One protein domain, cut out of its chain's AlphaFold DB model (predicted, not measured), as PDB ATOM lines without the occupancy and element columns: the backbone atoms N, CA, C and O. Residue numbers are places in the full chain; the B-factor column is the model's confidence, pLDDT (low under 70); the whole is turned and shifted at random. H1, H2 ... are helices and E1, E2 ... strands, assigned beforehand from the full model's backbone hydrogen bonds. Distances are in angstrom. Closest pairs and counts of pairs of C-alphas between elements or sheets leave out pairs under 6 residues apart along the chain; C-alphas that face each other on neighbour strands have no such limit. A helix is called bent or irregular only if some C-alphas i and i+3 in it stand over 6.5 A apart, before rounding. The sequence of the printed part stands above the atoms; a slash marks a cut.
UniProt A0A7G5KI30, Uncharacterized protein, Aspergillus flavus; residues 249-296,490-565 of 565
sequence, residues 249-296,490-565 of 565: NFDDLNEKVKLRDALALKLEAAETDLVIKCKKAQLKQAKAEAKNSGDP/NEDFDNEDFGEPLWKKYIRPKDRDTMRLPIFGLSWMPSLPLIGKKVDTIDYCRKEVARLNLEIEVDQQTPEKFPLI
ATOM      1  N   ASN A 249      12.972  52.080 -31.736       91.88
ATOM      2  CA  ASN A 249      12.863  52.750 -30.457       91.88
ATOM      3  C   ASN A 249      13.115  51.755 -29.320       91.88
ATOM      4  O   ASN A 249      12.211  51.047 -28.888       91.88
ATOM      5  N   PHE A 250      14.355  51.731 -28.836       92.88
ATOM      6  CA  PHE A 250      14.786  50.923 -27.697       92.88
ATOM      7  C   PHE A 250      14.773  51.701 -26.372       92.88
ATOM      8  O   PHE A 250      15.499  51.321 -25.452       92.88
ATOM      9  N   ASP A 251      14.011  52.794 -26.254       92.19
ATOM     10  CA  ASP A 251      13.984  53.607 -25.031       92.19
ATOM     11  C   ASP A 251      13.560  52.776 -23.812       92.19
ATOM     12  O   ASP A 251      14.288  52.751 -22.819       92.19
ATOM     13  N   ASP A 252      12.487  51.989 -23.928       89.88
ATOM     14  CA  ASP A 252      11.987  51.127 -22.845       89.88
ATOM     15  C   ASP A 252      13.024  50.057 -22.435       89.88
ATOM     16  O   ASP A 252      13.268  49.812 -21.250       89.88
ATOM     17  N   LEU A 253      13.712  49.451 -23.413       91.88
ATOM     18  CA  LEU A 253      14.795  48.491 -23.159       91.88
ATOM     19  C   LEU A 253      15.985  49.165 -22.465       91.88
ATOM     20  O   LEU A 253      16.575  48.620 -21.531       91.88
ATOM     21  N   ASN A 254      16.344  50.367 -22.907       93.81
ATOM     22  CA  ASN A 254      17.423  51.150 -22.323       93.81
ATOM     23  C   ASN A 254      17.090  51.571 -20.882       93.81
ATOM     24  O   ASN A 254      17.975  51.590 -20.027       93.81
ATOM     25  N   GLU A 255      15.828  51.877 -20.579       92.19
ATOM     26  CA  GLU A 255      15.361  52.123 -19.211       92.19
ATOM     27  C   GLU A 255      15.495  50.885 -18.322       92.19
ATOM     28  O   GLU A 255      16.055  50.995 -17.228       92.19
ATOM     29  N   LYS A 256      15.099  49.699 -18.806       92.94
ATOM     30  CA  LYS A 256      15.325  48.425 -18.097       92.94
ATOM     31  C   LYS A 256      16.809  48.181 -17.817       92.94
ATOM     32  O   LYS A 256      17.175  47.842 -16.691       92.94
ATOM     33  N   VAL A 257      17.681  48.412 -18.803       95.06
ATOM     34  CA  VAL A 257      19.143  48.282 -18.651       95.06
ATOM     35  C   VAL A 257      19.681  49.253 -17.598       95.06
ATOM     36  O   VAL A 257      20.417  48.840 -16.701       95.06
ATOM     37  N   LYS A 258      19.278  50.529 -17.646       94.81
ATOM     38  CA  LYS A 258      19.673  51.531 -16.641       94.81
ATOM     39  C   LYS A 258      19.198  51.148 -15.242       94.81
ATOM     40  O   LYS A 258      19.946  51.319 -14.278       94.81
ATOM     41  N   LEU A 259      17.971  50.640 -15.122       92.56
ATOM     42  CA  LEU A 259      17.413  50.188 -13.853       92.56
ATOM     43  C   LEU A 259      18.198  48.995 -13.300       92.56
ATOM     44  O   LEU A 259      18.571  49.007 -12.125       92.56
ATOM     45  N   ARG A 260      18.515  48.009 -14.147       94.94
ATOM     46  CA  ARG A 260      19.351  46.861 -13.780       94.94
ATOM     47  C   ARG A 260      20.712  47.321 -13.272       94.94
ATOM     48  O   ARG A 260      21.126  46.889 -12.202       94.94
ATOM     49  N   ASP A 261      21.392  48.206 -13.997       96.12
ATOM     50  CA  ASP A 261      22.726  48.685 -13.623       96.12
ATOM     51  C   ASP A 261      22.699  49.455 -12.291       96.12
ATOM     52  O   ASP A 261      23.569  49.273 -11.438       96.12
ATOM     53  N   ALA A 262      21.661  50.266 -12.062       94.19
ATOM     54  CA  ALA A 262      21.462  50.963 -10.794       94.19
ATOM     55  C   ALA A 262      21.221  49.994  -9.621       94.19
ATOM     56  O   ALA A 262      21.776  50.180  -8.534       94.19
ATOM     57  N   LEU A 263      20.412  48.951  -9.830       92.88
ATOM     58  CA  LEU A 263      20.154  47.921  -8.823       92.88
ATOM     59  C   LEU A 263      21.378  47.036  -8.573       92.88
ATOM     60  O   LEU A 263      21.635  46.699  -7.419       92.88
ATOM     61  N   ALA A 264      22.163  46.724  -9.605       94.75
ATOM     62  CA  ALA A 264      23.407  45.971  -9.487       94.75
ATOM     63  C   ALA A 264      24.445  46.731  -8.645       94.75
ATOM     64  O   ALA A 264      25.012  46.162  -7.717       94.75
ATOM     65  N   LEU A 265      24.617  48.039  -8.876       94.75
ATOM     66  CA  LEU A 265      25.479  48.884  -8.037       94.75
ATOM     67  C   LEU A 265      24.986  48.953  -6.586       94.75
ATOM     68  O   LEU A 265      25.778  48.938  -5.644       94.75
ATOM     69  N   LYS A 266      23.666  49.018  -6.386       93.00
ATOM     70  CA  LYS A 266      23.070  49.005  -5.045       93.00
ATOM     71  C   LYS A 266      23.273  47.661  -4.341       93.00
ATOM     72  O   LYS A 266      23.501  47.646  -3.132       93.00
ATOM     73  N   LEU A 267      23.187  46.556  -5.082       93.75
ATOM     74  CA  LEU A 267      23.472  45.212  -4.589       93.75
ATOM     75  C   LEU A 267      24.936  45.091  -4.166       93.75
ATOM     76  O   LEU A 267      25.197  44.714  -3.029       93.75
ATOM     77  N   GLU A 268      25.870  45.488  -5.032       95.12
ATOM     78  CA  GLU A 268      27.310  45.461  -4.758       95.12
ATOM     79  C   GLU A 268      27.661  46.282  -3.509       95.12
ATOM     80  O   GLU A 268      28.401  45.813  -2.641       95.12
ATOM     81  N   ALA A 269      27.081  47.479  -3.368       94.00
ATOM     82  CA  ALA A 269      27.267  48.313  -2.184       94.00
ATOM     83  C   ALA A 269      26.763  47.617  -0.908       94.00
ATOM     84  O   ALA A 269      27.491  47.537   0.081       94.00
ATOM     85  N   ALA A 270      25.546  47.063  -0.936       92.44
ATOM     86  CA  ALA A 270      24.955  46.397   0.223       92.44
ATOM     87  C   ALA A 270      25.690  45.100   0.608       92.44
ATOM     88  O   ALA A 270      25.874  44.820   1.794       92.44
ATOM     89  N   GLU A 271      26.141  44.312  -0.370       92.69
ATOM     90  CA  GLU A 271      26.954  43.118  -0.127       92.69
ATOM     91  C   GLU A 271      28.332  43.484   0.439       92.69
ATOM     92  O   GLU A 271      28.784  42.870   1.408       92.69
ATOM     93  N   THR A 272      28.971  44.529  -0.093       94.50
ATOM     94  CA  THR A 272      30.253  45.035   0.418       94.50
ATOM     95  C   THR A 272      30.119  45.516   1.861       94.50
ATOM     96  O   THR A 272      30.926  45.145   2.720       94.50
ATOM     97  N   ASP A 273      29.066  46.275   2.169       92.50
ATOM     98  CA  ASP A 273      28.775  46.731   3.528       92.50
ATOM     99  C   ASP A 273      28.529  45.557   4.482       92.50
ATOM    100  O   ASP A 273      29.033  45.558   5.613       92.50
ATOM    101  N   LEU A 274      27.817  44.519   4.030       91.06
ATOM    102  CA  LEU A 274      27.614  43.296   4.801       91.06
ATOM    103  C   LEU A 274      28.950  42.601   5.101       91.06
ATOM    104  O   LEU A 274      29.218  42.272   6.259       91.06
ATOM    105  N   VAL A 275      29.820  42.437   4.101       92.19
ATOM    106  CA  VAL A 275      31.150  41.830   4.267       92.19
ATOM    107  C   VAL A 275      32.003  42.636   5.249       92.19
ATOM    108  O   VAL A 275      32.596  42.060   6.167       92.19
ATOM    109  N   ILE A 276      32.023  43.967   5.128       91.56
ATOM    110  CA  ILE A 276      32.749  44.857   6.047       91.56
ATOM    111  C   ILE A 276      32.225  44.698   7.478       91.56
ATOM    112  O   ILE A 276      33.016  44.577   8.422       91.56
ATOM    113  N   LYS A 277      30.900  44.680   7.668       91.25
ATOM    114  CA  LYS A 277      30.284  44.466   8.985       91.25
ATOM    115  C   LYS A 277      30.649  43.085   9.541       91.25
ATOM    116  O   LYS A 277      31.021  42.996  10.713       91.25
ATOM    117  N   CYS A 278      30.613  42.030   8.721       91.38
ATOM    118  CA  CYS A 278      30.933  40.663   9.141       91.38
ATOM    119  C   CYS A 278      32.391  40.573   9.576       91.38
ATOM    120  O   CYS A 278      32.690  40.033  10.640       91.38
ATOM    121  N   LYS A 279      33.297  41.175   8.800       91.62
ATOM    122  CA  LYS A 279      34.723  41.210   9.113       91.62
ATOM    123  C   LYS A 279      34.991  41.953  10.420       91.62
ATOM    124  O   LYS A 279      35.709  41.444  11.279       91.62
ATOM    125  N   LYS A 280      34.359  43.116  10.625       91.00
ATOM    126  CA  LYS A 280      34.441  43.873  11.888       91.00
ATOM    127  C   LYS A 280      33.926  43.059  13.081       91.00
ATOM    128  O   LYS A 280      34.557  43.072  14.138       91.00
ATOM    129  N   ALA A 281      32.815  42.340  12.923       90.19
ATOM    130  CA  ALA A 281      32.250  41.486  13.966       90.19
ATOM    131  C   ALA A 281      33.159  40.287  14.293       90.19
ATOM    132  O   ALA A 281      33.445  40.053  15.468       90.19
ATOM    133  N   GLN A 282      33.690  39.600  13.276       89.81
ATOM    134  CA  GLN A 282      34.658  38.510  13.428       89.81
ATOM    135  C   GLN A 282      35.900  38.971  14.203       89.81
ATOM    136  O   GLN A 282      36.312  38.328  15.164       89.81
ATOM    137  N   LEU A 283      36.475  40.117  13.827       88.88
ATOM    138  CA  LEU A 283      37.649  40.683  14.497       88.88
ATOM    139  C   LEU A 283      37.351  41.059  15.956       88.88
ATOM    140  O   LEU A 283      38.207  40.901  16.825       88.88
ATOM    141  N   LYS A 284      36.135  41.535  16.251       88.50
ATOM    142  CA  LYS A 284      35.701  41.840  17.620       88.50
ATOM    143  C   LYS A 284      35.539  40.574  18.469       88.50
ATOM    144  O   LYS A 284      35.960  40.587  19.623       88.50
ATOM    145  N   GLN A 285      34.965  39.508  17.909       87.56
ATOM    146  CA  GLN A 285      34.841  38.209  18.579       87.56
ATOM    147  C   GLN A 285      36.224  37.608  18.862       87.56
ATOM    148  O   GLN A 285      36.522  37.318  20.015       87.56
ATOM    149  N   ALA A 286      37.115  37.581  17.866       86.00
ATOM    150  CA  ALA A 286      38.480  37.076  18.022       86.00
ATOM    151  C   ALA A 286      39.286  37.843  19.092       86.00
ATOM    152  O   ALA A 286      40.027  37.246  19.868       86.00
ATOM    153  N   LYS A 287      39.112  39.171  19.200       83.50
ATOM    154  CA  LYS A 287      39.706  39.959  20.298       83.50
ATOM    155  C   LYS A 287      39.148  39.595  21.669       83.50
ATOM    156  O   LYS A 287      39.898  39.580  22.640       83.50
ATOM    157  N   ALA A 288      37.835  39.396  21.769       85.50
ATOM    158  CA  ALA A 288      37.199  39.027  23.028       85.50
ATOM    159  C   ALA A 288      37.658  37.632  23.475       85.50
ATOM    160  O   ALA A 288      37.996  37.454  24.639       85.50
ATOM    161  N   GLU A 289      37.762  36.688  22.540       84.56
ATOM    162  CA  GLU A 289      38.313  35.350  22.768       84.56
ATOM    163  C   GLU A 289      39.778  35.408  23.212       84.56
ATOM    164  O   GLU A 289      40.104  34.835  24.245       84.56
ATOM    165  N   ALA A 290      40.636  36.177  22.529       79.44
ATOM    166  CA  ALA A 290      42.039  36.359  22.918       79.44
ATOM    167  C   ALA A 290      42.204  37.044  24.290       79.44
ATOM    168  O   ALA A 290      43.134  36.761  25.039       79.44
ATOM    169  N   LYS A 291      41.288  37.955  24.651       77.69
ATOM    170  CA  LYS A 291      41.268  38.572  25.984       77.69
ATOM    171  C   LYS A 291      40.823  37.578  27.060       77.69
ATOM    172  O   LYS A 291      41.330  37.635  28.176       77.69
ATOM    173  N   ASN A 292      39.889  36.689  26.731       79.50
ATOM    174  CA  ASN A 292      39.379  35.668  27.642       79.50
ATOM    175  C   ASN A 292      40.340  34.474  27.787       79.50
ATOM    176  O   ASN A 292      40.352  33.854  28.845       79.50
ATOM    177  N   SER A 293      41.155  34.166  26.769       76.19
ATOM    178  CA  SER A 293      42.170  33.100  26.816       76.19
ATOM    179  C   SER A 293      43.425  33.487  27.606       76.19
ATOM    180  O   SER A 293      44.210  32.612  27.961       76.19
ATOM    181  N   GLY A 294      43.607  34.777  27.920       66.25
ATOM    182  CA  GLY A 294      44.684  35.266  28.785       66.25
ATOM    183  C   GLY A 294      46.088  35.199  28.175       66.25
ATOM    184  O   GLY A 294      47.050  35.473  28.886       66.25
ATOM    185  N   ASP A 295      46.218  34.866  26.887       65.50
ATOM    186  CA  ASP A 295      47.508  34.731  26.205       65.50
ATOM    187  C   ASP A 295      47.902  36.051  25.495       65.50
ATOM    188  O   ASP A 295      47.315  36.418  24.464       65.50
ATOM    189  N   PRO A 296      48.875  36.819  26.028       60.44
ATOM    190  CA  PRO A 296      49.215  38.152  25.526       60.44
ATOM    191  C   PRO A 296      49.782  38.140  24.098       60.44
ATOM    192  O   PRO A 296      49.672  39.149  23.395       60.44
ATOM    193  N   ASN A 490      13.061  30.638  -9.533       68.25
ATOM    194  CA  ASN A 490      12.119  29.722  -8.894       68.25
ATOM    195  C   ASN A 490      11.469  30.434  -7.705       68.25
ATOM    196  O   ASN A 490      12.168  30.890  -6.803       68.25
ATOM    197  N   GLU A 491      10.139  30.522  -7.678       63.59
ATOM    198  CA  GLU A 491       9.417  31.087  -6.527       63.59
ATOM    199  C   GLU A 491       9.702  30.308  -5.235       63.59
ATOM    200  O   GLU A 491       9.680  30.883  -4.148       63.59
ATOM    201  N   ASP A 492      10.069  29.034  -5.383       57.22
ATOM    202  CA  ASP A 492      10.485  28.130  -4.316       57.22
ATOM    203  C   ASP A 492      11.978  28.219  -3.952       57.22
ATOM    204  O   ASP A 492      12.422  27.479  -3.083       57.22
ATOM    205  N   PHE A 493      12.763  29.131  -4.539       60.91
ATOM    206  CA  PHE A 493      14.186  29.291  -4.193       60.91
ATOM    207  C   PHE A 493      14.394  29.644  -2.709       60.91
ATOM    208  O   PHE A 493      15.336  29.176  -2.079       60.91
ATOM    209  N   ASP A 494      13.482  30.423  -2.119       57.66
ATOM    210  CA  ASP A 494      13.501  30.727  -0.679       57.66
ATOM    211  C   ASP A 494      13.116  29.505   0.194       57.66
ATOM    212  O   ASP A 494      13.325  29.529   1.409       57.66
ATOM    213  N   ASN A 495      12.550  28.452  -0.415       53.19
ATOM    214  CA  ASN A 495      12.135  27.197   0.222       53.19
ATOM    215  C   ASN A 495      13.162  26.060   0.032       53.19
ATOM    216  O   ASN A 495      13.006  24.996   0.635       53.19
ATOM    217  N   GLU A 496      14.194  26.263  -0.792       56.00
ATOM    218  CA  GLU A 496      15.287  25.313  -1.005       56.00
ATOM    219  C   GLU A 496      16.322  25.437   0.134       56.00
ATOM    220  O   GLU A 496      16.814  26.518   0.467       56.00
ATOM    221  N   ASP A 497      16.627  24.313   0.789       53.78
ATOM    222  CA  ASP A 497      17.386  24.262   2.045       53.78
ATOM    223  C   ASP A 497      18.909  24.309   1.788       53.78
ATOM    224  O   ASP A 497      19.645  23.361   2.061       53.78
ATOM    225  N   PHE A 498      19.412  25.432   1.257       59.00
ATOM    226  CA  PHE A 498      20.841  25.661   0.948       59.00
ATOM    227  C   PHE A 498      21.749  25.824   2.190       59.00
ATOM    228  O   PHE A 498      22.903  26.255   2.097       59.00
ATOM    229  N   GLY A 499      21.243  25.488   3.379       67.94
ATOM    230  CA  GLY A 499      21.925  25.675   4.654       67.94
ATOM    231  C   GLY A 499      21.937  27.129   5.145       67.94
ATOM    232  O   GLY A 499      21.520  28.074   4.473       67.94
ATOM    233  N   GLU A 500      22.411  27.335   6.378       73.75
ATOM    234  CA  GLU A 500      22.472  28.681   6.948       73.75
ATOM    235  C   GLU A 500      23.619  29.501   6.333       73.75
ATOM    236  O   GLU A 500      24.777  29.067   6.351       73.75
ATOM    237  N   PRO A 501      23.358  30.732   5.863       81.38
ATOM    238  CA  PRO A 501      24.394  31.535   5.242       81.38
ATOM    239  C   PRO A 501      25.448  31.969   6.271       81.38
ATOM    240  O   PRO A 501      25.130  32.414   7.377       81.38
ATOM    241  N   LEU A 502      26.727  31.915   5.884       83.00
ATOM    242  CA  LEU A 502      27.879  32.142   6.776       83.00
ATOM    243  C   LEU A 502      27.850  33.480   7.532       83.00
ATOM    244  O   LEU A 502      28.372  33.579   8.644       83.00
ATOM    245  N   TRP A 503      27.238  34.518   6.958       83.88
ATOM    246  CA  TRP A 503      27.136  35.829   7.602       83.88
ATOM    247  C   TRP A 503      26.323  35.782   8.906       83.88
ATOM    248  O   TRP A 503      26.607  36.553   9.828       83.88
ATOM    249  N   LYS A 504      25.375  34.839   9.025       85.25
ATOM    250  CA  LYS A 504      24.498  34.651  10.193       85.25
ATOM    251  C   LYS A 504      25.279  34.273  11.458       85.25
ATOM    252  O   LYS A 504      24.837  34.564  12.566       85.25
ATOM    253  N   LYS A 505      26.492  33.722  11.303       86.69
ATOM    254  CA  LYS A 505      27.436  33.444  12.403       86.69
ATOM    255  C   LYS A 505      27.925  34.715  13.110       86.69
ATOM    256  O   LYS A 505      28.234  34.688  14.301       86.69
ATOM    257  N   TYR A 506      28.025  35.825  12.380       84.44
ATOM    258  CA  TYR A 506      28.664  37.055  12.860       84.44
ATOM    259  C   TYR A 506      27.683  38.210  13.060       84.44
ATOM    260  O   TYR A 506      27.928  39.085  13.892       84.44
ATOM    261  N   ILE A 507      26.587  38.230  12.302       86.94
ATOM    262  CA  ILE A 507      25.614  39.322  12.272       86.94
ATOM    263  C   ILE A 507      24.206  38.763  12.448       86.94
ATOM    264  O   ILE A 507      23.857  37.727  11.887       86.94
ATOM    265  N   ARG A 508      23.366  39.478  13.204       85.38
ATOM    266  CA  ARG A 508      21.948  39.129  13.346       85.38
ATOM    267  C   ARG A 508      21.159  39.636  12.134       85.38
ATOM    268  O   ARG A 508      21.432  40.742  11.680       85.38
ATOM    269  N   PRO A 509      20.090  38.951  11.696       82.44
ATOM    270  CA  PRO A 509      19.271  39.397  10.560       82.44
ATOM    271  C   PRO A 509      18.752  40.843  10.666       82.44
ATOM    272  O   PRO A 509      18.602  41.532   9.667       82.44
ATOM    273  N   LYS A 510      18.525  41.340  11.891       82.31
ATOM    274  CA  LYS A 510      18.077  42.723  12.150       82.31
ATOM    275  C   LYS A 510      19.114  43.795  11.806       82.31
ATOM    276  O   LYS A 510      18.735  44.947  11.619       82.31
ATOM    277  N   ASP A 511      20.387  43.421  11.773       82.88
ATOM    278  CA  ASP A 511      21.518  44.316  11.530       82.88
ATOM    279  C   ASP A 511      21.869  44.390  10.016       82.88
ATOM    280  O   ASP A 511      22.810  45.091   9.629       82.88
ATOM    281  N   ARG A 512      21.109  43.685   9.154       83.50
ATOM    282  CA  ARG A 512      21.221  43.720   7.685       83.50
ATOM    283  C   ARG A 512      20.550  44.970   7.114       83.50
ATOM    284  O   ARG A 512      19.575  45.490   7.666       83.50
ATOM    285  N   ASP A 513      21.098  45.474   6.012       86.25
ATOM    286  CA  ASP A 513      20.597  46.693   5.388       86.25
ATOM    287  C   ASP A 513      19.234  46.456   4.745       86.25
ATOM    288  O   ASP A 513      19.023  45.552   3.940       86.25
ATOM    289  N   THR A 514      18.279  47.308   5.097       88.00
ATOM    290  CA  THR A 514      16.881  47.179   4.686       88.00
ATOM    291  C   THR A 514      16.446  48.440   3.965       88.00
ATOM    292  O   THR A 514      16.745  49.549   4.408       88.00
ATOM    293  N   MET A 515      15.710  48.274   2.871       86.19
ATOM    294  CA  MET A 515      15.123  49.381   2.127       86.19
ATOM    295  C   MET A 515      13.602  49.361   2.254       86.19
ATOM    296  O   MET A 515      12.995  48.352   2.619       86.19
ATOM    297  N   ARG A 516      12.970  50.493   1.953       83.31
ATOM    298  CA  ARG A 516      11.515  50.572   1.811       83.31
ATOM    299  C   ARG A 516      11.165  50.750   0.350       83.31
ATOM    300  O   ARG A 516      11.760  51.593  -0.320       83.31
ATOM    301  N   LEU A 517      10.200  49.962  -0.101       81.06
ATOM    302  CA  LEU A 517       9.654  50.082  -1.445       81.06
ATOM    303  C   LEU A 517       8.699  51.281  -1.525       81.06
ATOM    304  O   LEU A 517       8.055  51.606  -0.517       81.06
ATOM    305  N   PRO A 518       8.617  51.950  -2.688       74.06
ATOM    306  CA  PRO A 518       7.650  53.013  -2.912       74.06
ATOM    307  C   PRO A 518       6.215  52.488  -2.777       74.06
ATOM    308  O   PRO A 518       5.929  51.301  -2.955       74.06
ATOM    309  N   ILE A 519       5.302  53.382  -2.411       65.69
ATOM    310  CA  ILE A 519       3.897  53.040  -2.179       65.69
ATOM    311  C   ILE A 519       3.233  52.807  -3.545       65.69
ATOM    312  O   ILE A 519       3.485  53.551  -4.489       65.69
ATOM    313  N   PHE A 520       2.405  51.762  -3.648       58.28
ATOM    314  CA  PHE A 520       1.676  51.374  -4.868       58.28
ATOM    315  C   PHE A 520       2.541  50.939  -6.065       58.28
ATOM    316  O   PHE A 520       2.048  50.918  -7.185       58.28
ATOM    317  N   GLY A 521       3.821  50.593  -5.865       60.50
ATOM    318  CA  GLY A 521       4.692  50.141  -6.964       60.50
ATOM    319  C   GLY A 521       5.070  51.241  -7.966       60.50
ATOM    320  O   GLY A 521       5.704  50.959  -8.976       60.50
ATOM    321  N   LEU A 522       4.722  52.498  -7.674       63.09
ATOM    322  CA  LEU A 522       5.051  53.658  -8.496       63.09
ATOM    323  C   LEU A 522       6.524  54.028  -8.291       63.09
ATOM    324  O   LEU A 522       6.895  54.613  -7.274       63.09
ATOM    325  N   SER A 523       7.364  53.699  -9.269       58.12
ATOM    326  CA  SER A 523       8.812  53.954  -9.259       58.12
ATOM    327  C   SER A 523       9.184  55.439  -9.132       58.12
ATOM    328  O   SER A 523      10.253  55.753  -8.609       58.12
ATOM    329  N   TRP A 524       8.307  56.357  -9.557       59.75
ATOM    330  CA  TRP A 524       8.564  57.803  -9.528       59.75
ATOM    331  C   TRP A 524       8.415  58.446  -8.135       59.75
ATOM    332  O   TRP A 524       8.909  59.551  -7.908       59.75
ATOM    333  N   MET A 525       7.741  57.782  -7.188       52.62
ATOM    334  CA  MET A 525       7.440  58.362  -5.879       52.62
ATOM    335  C   MET A 525       8.535  58.010  -4.855       52.62
ATOM    336  O   MET A 525       8.833  56.830  -4.657       52.62
ATOM    337  N   PRO A 526       9.137  58.989  -4.148       57.34
ATOM    338  CA  PRO A 526      10.133  58.698  -3.121       57.34
ATOM    339  C   PRO A 526       9.504  57.904  -1.970       57.34
ATOM    340  O   PRO A 526       8.371  58.168  -1.559       57.34
ATOM    341  N   SER A 527      10.242  56.934  -1.419       65.00
ATOM    342  CA  SER A 527       9.765  56.168  -0.268       65.00
ATOM    343  C   SER A 527       9.587  57.097   0.935       65.00
ATOM    344  O   SER A 527      10.530  57.716   1.428       65.00
ATOM    345  N   LEU A 528       8.342  57.240   1.393       67.56
ATOM    346  CA  LEU A 528       8.031  58.095   2.532       67.56
ATOM    347  C   LEU A 528       8.551  57.444   3.822       67.56
ATOM    348  O   LEU A 528       8.342  56.244   4.042       67.56
ATOM    349  N   PRO A 529       9.211  58.203   4.718       60.25
ATOM    350  CA  PRO A 529       9.608  57.666   6.009       60.25
ATOM    351  C   PRO A 529       8.353  57.197   6.754       60.25
ATOM    352  O   PRO A 529       7.420  57.968   6.943       60.25
ATOM    353  N   LEU A 530       8.363  55.929   7.187       69.31
ATOM    354  CA  LEU A 530       7.303  55.222   7.935       69.31
ATOM    355  C   LEU A 530       6.163  54.590   7.114       69.31
ATOM    356  O   LEU A 530       5.417  53.803   7.693       69.31
ATOM    357  N   ILE A 531       6.067  54.811   5.797       68.12
ATOM    358  CA  ILE A 531       5.045  54.178   4.944       68.12
ATOM    359  C   ILE A 531       5.722  53.349   3.836       68.12
ATOM    360  O   ILE A 531       6.623  53.828   3.158       68.12
ATOM    361  N   GLY A 532       5.320  52.081   3.681       67.69
ATOM    362  CA  GLY A 532       5.854  51.146   2.673       67.69
ATOM    363  C   GLY A 532       6.459  49.868   3.267       67.69
ATOM    364  O   GLY A 532       6.940  49.861   4.406       67.69
ATOM    365  N   LYS A 533       6.435  48.768   2.498       78.44
ATOM    366  CA  LYS A 533       6.963  47.456   2.916       78.44
ATOM    367  C   LYS A 533       8.477  47.558   3.126       78.44
ATOM    368  O   LYS A 533       9.204  48.001   2.237       78.44
ATOM    369  N   LYS A 534       8.941  47.172   4.317       83.00
ATOM    370  CA  LYS A 534      10.369  47.073   4.638       83.00
ATOM    371  C   LYS A 534      10.873  45.730   4.119       83.00
ATOM    372  O   LYS A 534      10.374  44.696   4.555       83.00
ATOM    373  N   VAL A 535      11.822  45.761   3.193       84.94
ATOM    374  CA  VAL A 535      12.412  44.571   2.572       84.94
ATOM    375  C   VAL A 535      13.921  44.565   2.776       84.94
ATOM    376  O   VAL A 535      14.534  45.613   3.007       84.94
ATOM    377  N   ASP A 536      14.509  43.378   2.723       88.50
ATOM    378  CA  ASP A 536      15.957  43.234   2.700       88.50
ATOM    379  C   ASP A 536      16.521  43.809   1.399       88.50
ATOM    380  O   ASP A 536      15.984  43.562   0.319       88.50
ATOM    381  N   THR A 537      17.573  44.618   1.503       89.19
ATOM    382  CA  THR A 537      18.141  45.296   0.334       89.19
ATOM    383  C   THR A 537      18.777  44.315  -0.639       89.19
ATOM    384  O   THR A 537      18.613  44.472  -1.845       89.19
ATOM    385  N   ILE A 538      19.492  43.315  -0.123       89.25
ATOM    386  CA  ILE A 538      20.248  42.362  -0.936       89.25
ATOM    387  C   ILE A 538      19.281  41.401  -1.619       89.25
ATOM    388  O   ILE A 538      19.369  41.226  -2.831       89.25
ATOM    389  N   ASP A 539      18.327  40.834  -0.876       87.62
ATOM    390  CA  ASP A 539      17.391  39.854  -1.448       87.62
ATOM    391  C   ASP A 539      16.493  40.508  -2.506       87.62
ATOM    392  O   ASP A 539      16.313  39.969  -3.598       87.62
ATOM    393  N   TYR A 540      16.010  41.728  -2.236       89.00
ATOM    394  CA  TYR A 540      15.244  42.498  -3.215       89.00
ATOM    395  C   TYR A 540      16.065  42.811  -4.471       89.00
ATOM    396  O   TYR A 540      15.603  42.557  -5.580       89.00
ATOM    397  N   CYS A 541      17.285  43.345  -4.323       90.81
ATOM    398  CA  CYS A 541      18.102  43.679  -5.487       90.81
ATOM    399  C   CYS A 541      18.483  42.434  -6.299       90.81
ATOM    400  O   CYS A 541      18.459  42.507  -7.521       90.81
ATOM    401  N   ARG A 542      18.793  41.295  -5.663       90.12
ATOM    402  CA  ARG A 542      19.077  40.034  -6.373       90.12
ATOM    403  C   ARG A 542      17.893  39.590  -7.222       90.12
ATOM    404  O   ARG A 542      18.064  39.297  -8.402       90.12
ATOM    405  N   LYS A 543      16.698  39.605  -6.629       88.50
ATOM    406  CA  LYS A 543      15.448  39.240  -7.292       88.50
ATOM    407  C   LYS A 543      15.150  40.134  -8.496       88.50
ATOM    408  O   LYS A 543      14.900  39.637  -9.590       88.50
ATOM    409  N   GLU A 544      15.221  41.450  -8.310       89.38
ATOM    410  CA  GLU A 544      14.945  42.412  -9.383       89.38
ATOM    411  C   GLU A 544      16.014  42.390 -10.481       89.38
ATOM    412  O   GLU A 544      15.686  42.515 -11.656       89.38
ATOM    413  N   VAL A 545      17.291  42.186 -10.139       92.25
ATOM    414  CA  VAL A 545      18.359  42.032 -11.141       92.25
ATOM    415  C   VAL A 545      18.158  40.755 -11.957       92.25
ATOM    416  O   VAL A 545      18.301  40.805 -13.175       92.25
ATOM    417  N   ALA A 546      17.795  39.633 -11.326       90.06
ATOM    418  CA  ALA A 546      17.487  38.389 -12.035       90.06
ATOM    419  C   ALA A 546      16.297  38.568 -12.989       90.06
ATOM    420  O   ALA A 546      16.396  38.229 -14.168       90.06
ATOM    421  N   ARG A 547      15.216  39.193 -12.503       90.38
ATOM    422  CA  ARG A 547      14.051  39.564 -13.312       90.38
ATOM    423  C   ARG A 547      14.442  40.413 -14.521       90.38
ATOM    424  O   ARG A 547      14.134  40.046 -15.650       90.38
ATOM    425  N   LEU A 548      15.146  41.522 -14.297       92.06
ATOM    426  CA  LEU A 548      15.537  42.438 -15.368       92.06
ATOM    427  C   LEU A 548      16.507  41.796 -16.357       92.06
ATOM    428  O   LEU A 548      16.419  42.089 -17.541       92.06
ATOM    429  N   ASN A 549      17.413  40.920 -15.913       93.50
ATOM    430  CA  ASN A 549      18.300  40.191 -16.821       93.50
ATOM    431  C   ASN A 549      17.511  39.353 -17.827       93.50
ATOM    432  O   ASN A 549      17.806  39.428 -19.017       93.50
ATOM    433  N   LEU A 550      16.494  38.624 -17.361       91.06
ATOM    434  CA  LEU A 550      15.639  37.836 -18.240       91.06
ATOM    435  C   LEU A 550      14.810  38.728 -19.169       91.06
ATOM    436  O   LEU A 550      14.792  38.492 -20.373       91.06
ATOM    437  N   GLU A 551      14.156  39.766 -18.637       90.44
ATOM    438  CA  GLU A 551      13.364  40.693 -19.458       90.44
ATOM    439  C   GLU A 551      14.220  41.348 -20.555       90.44
ATOM    440  O   GLU A 551      13.807  41.404 -21.710       90.44
ATOM    441  N   ILE A 552      15.433  41.800 -20.212       92.88
ATOM    442  CA  ILE A 552      16.385  42.397 -21.158       92.88
ATOM    443  C   ILE A 552      16.837  41.367 -22.196       92.88
ATOM    444  O   ILE A 552      16.947  41.710 -23.369       92.88
ATOM    445  N   GLU A 553      17.116  40.126 -21.795       92.00
ATOM    446  CA  GLU A 553      17.536  39.070 -22.719       92.00
ATOM    447  C   GLU A 553      16.428  38.730 -23.725       92.00
ATOM    448  O   GLU A 553      16.690  38.672 -24.928       92.00
ATOM    449  N   VAL A 554      15.188  38.574 -23.256       90.62
ATOM    450  CA  VAL A 554      14.018  38.325 -24.111       90.62
ATOM    451  C   VAL A 554      13.801  39.486 -25.084       90.62
ATOM    452  O   VAL A 554      13.664  39.266 -26.290       90.62
ATOM    453  N   ASP A 555      13.843  40.724 -24.590       90.56
ATOM    454  CA  ASP A 555      13.680  41.924 -25.413       90.56
ATOM    455  C   ASP A 555      14.821  42.074 -26.447       90.56
ATOM    456  O   ASP A 555      14.591  42.503 -27.577       90.56
ATOM    457  N   GLN A 556      16.056  41.678 -26.112       90.56
ATOM    458  CA  GLN A 556      17.190  41.670 -27.049       90.56
ATOM    459  C   GLN A 556      17.049  40.611 -28.149       90.56
ATOM    460  O   GLN A 556      17.514  40.830 -29.270       90.56
ATOM    461  N   GLN A 557      16.424  39.469 -27.846       90.56
ATOM    462  CA  GLN A 557      16.150  38.410 -28.823       90.56
ATOM    463  C   GLN A 557      14.977  38.754 -29.750       90.56
ATOM    464  O   GLN A 557      14.913  38.235 -30.865       90.56
ATOM    465  N   THR A 558      14.082  39.646 -29.320       89.12
ATOM    466  CA  THR A 558      12.862  40.036 -30.042       89.12
ATOM    467  C   THR A 558      12.843  41.531 -30.394       89.12
ATOM    468  O   THR A 558      11.909  42.255 -30.047       89.12
ATOM    469  N   PRO A 559      13.832  42.038 -31.163       86.31
ATOM    470  CA  PRO A 559      13.900  43.460 -31.499       86.31
ATOM    471  C   PRO A 559      12.692  43.935 -32.322       86.31
ATOM    472  O   PRO A 559      12.419  45.129 -32.372       86.31
ATOM    473  N   GLU A 560      11.964  43.018 -32.966       86.06
ATOM    474  CA  GLU A 560      10.775  43.311 -33.771       86.06
ATOM    475  C   GLU A 560       9.607  43.889 -32.966       86.06
ATOM    476  O   GLU A 560       8.822  44.646 -33.535       86.06
ATOM    477  N   LYS A 561       9.551  43.608 -31.657       87.06
ATOM    478  CA  LYS A 561       8.562  44.163 -30.722       87.06
ATOM    479  C   LYS A 561       8.651  45.688 -30.605       87.06
ATOM    480  O   LYS A 561       7.651  46.352 -30.348       87.06
ATOM    481  N   PHE A 562       9.843  46.256 -30.797       88.62
ATOM    482  CA  PHE A 562      10.061  47.693 -30.666       88.62
ATOM    483  C   PHE A 562       9.656  48.435 -31.946       88.62
ATOM    484  O   PHE A 562      10.047  48.015 -33.047       88.62
ATOM    485  N   PRO A 563       8.921  49.558 -31.835       88.00
ATOM    486  CA  PRO A 563       8.479  50.314 -32.997       88.00
ATOM    487  C   PRO A 563       9.669  50.924 -33.747       88.00
ATOM    488  O   PRO A 563      10.723  51.206 -33.174       88.00
ATOM    489  N   LEU A 564       9.498  51.116 -35.052       86.50
ATOM    490  CA  LEU A 564      10.477  51.784 -35.913       86.50
ATOM    491  C   LEU A 564      10.568  53.283 -35.553       86.50
ATOM    492  O   LEU A 564       9.583  53.852 -35.080       86.50
ATOM    493  N   ILE A 565      11.741  53.902 -35.754       77.94
ATOM    494  CA  ILE A 565      11.976  55.352 -35.544       77.94
ATOM    495  C   ILE A 565      11.850  56.123 -36.853       77.94
ATOM    496  O   ILE A 565      12.443  55.656 -37.855       77.94
TER     497      ILE A 565
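Overview. This is residues 249 to 296 and 490 to 565 of the 565 residues of an uncharacterized protein of Aspergillus flavus (UniProt A0A7G5KI30). One very long helix, H1, makes the long axis, and a second helix, H4, packs along part of its first half, running the opposite way at a shallow tilt. A small hairpin of two short strands, E1 and E2, leads straight into H4, with a long loop, residues 517 to 533, between the strands; the last residues of H1, 286 to 293, stick out. The printed part has 124 residues, with four named helices and two named strands in the order H1, H2, H3, E1, E2, H4; the sheet, in the order E1 - E2, is antiparallel, and the class is mostly helix. The whole is only just loose, close to extended, with a radius of gyration of the C-alphas of 20.2 A and spans of 75 by 34 by 28 A.

Along the chain. Find C-alpha 251 at (13.984, 53.607, -25.031); from there H1, residues 251 to 293, runs 62.5 A to C-alpha 293 at (42.170, 33.100, 26.816). After the cut, look for H2 at residues 491 to 495, 8.3 A long and irregular, with C-alphas 491 and 494 7.1 A apart. H3 takes residues 502 to 505, 5.8 A. E1, residues 514 to 516, measures 7.0 A, and E2, residues 534 to 536, 7.1 A. H4, residues 537 to 557, runs 30.0 A to C-alpha 557 at (16.150, 38.410, -28.823).

Arrangement. Begin with H1 and H4, which touch at a shallow tilt of 31 degrees, opposite ways; H1 does so with residues 253 to 271 alone, and the closest C-alphas, of Arg 260 and Val 545, are 5.6 A apart. Further along, H1 and H3 only just touch, with 3 pairs of C-alphas within 8 A, the closest being those of Cys 278 and Trp 503, 6.3 A apart. E1 and E2 form a hairpin, antiparallel at 140 degrees; look at N 515 and O 535, and at N 535 and O 515, each pair 2.9 A apart and within hydrogen-bond range. The closest C-alphas of E1 and H4, of Thr 514 and Thr 537, are 4.9 A apart. H1 is apart from both strands, and H2 touches no helix. In H1 and H4 every O i to N i+4 pair is within hydrogen-bond range; H2 has 0 of 1, with 1 of 2 O i to N i+3 pairs within range, and H3 is too short for an O i to N i+4 pair.

Size, cuts and confidence. The C-alphas farthest apart are those of Gly 294 and Leu 564, 75.0 A, while those of Asn 249 and Ile 565, the chain's last residue, are 5.8 A apart. Residues 297 to 489 are not printed, and C-alphas 296 and 490 are 51.3 A apart across this cut. The link from E1 to E2 is long, with 17 residues; residues 495 to 501 stand free. The mean pLDDT of the printed part is 82.6, and it is under 70 in residues 294 to 296, 490 to 499 and 519 to 532.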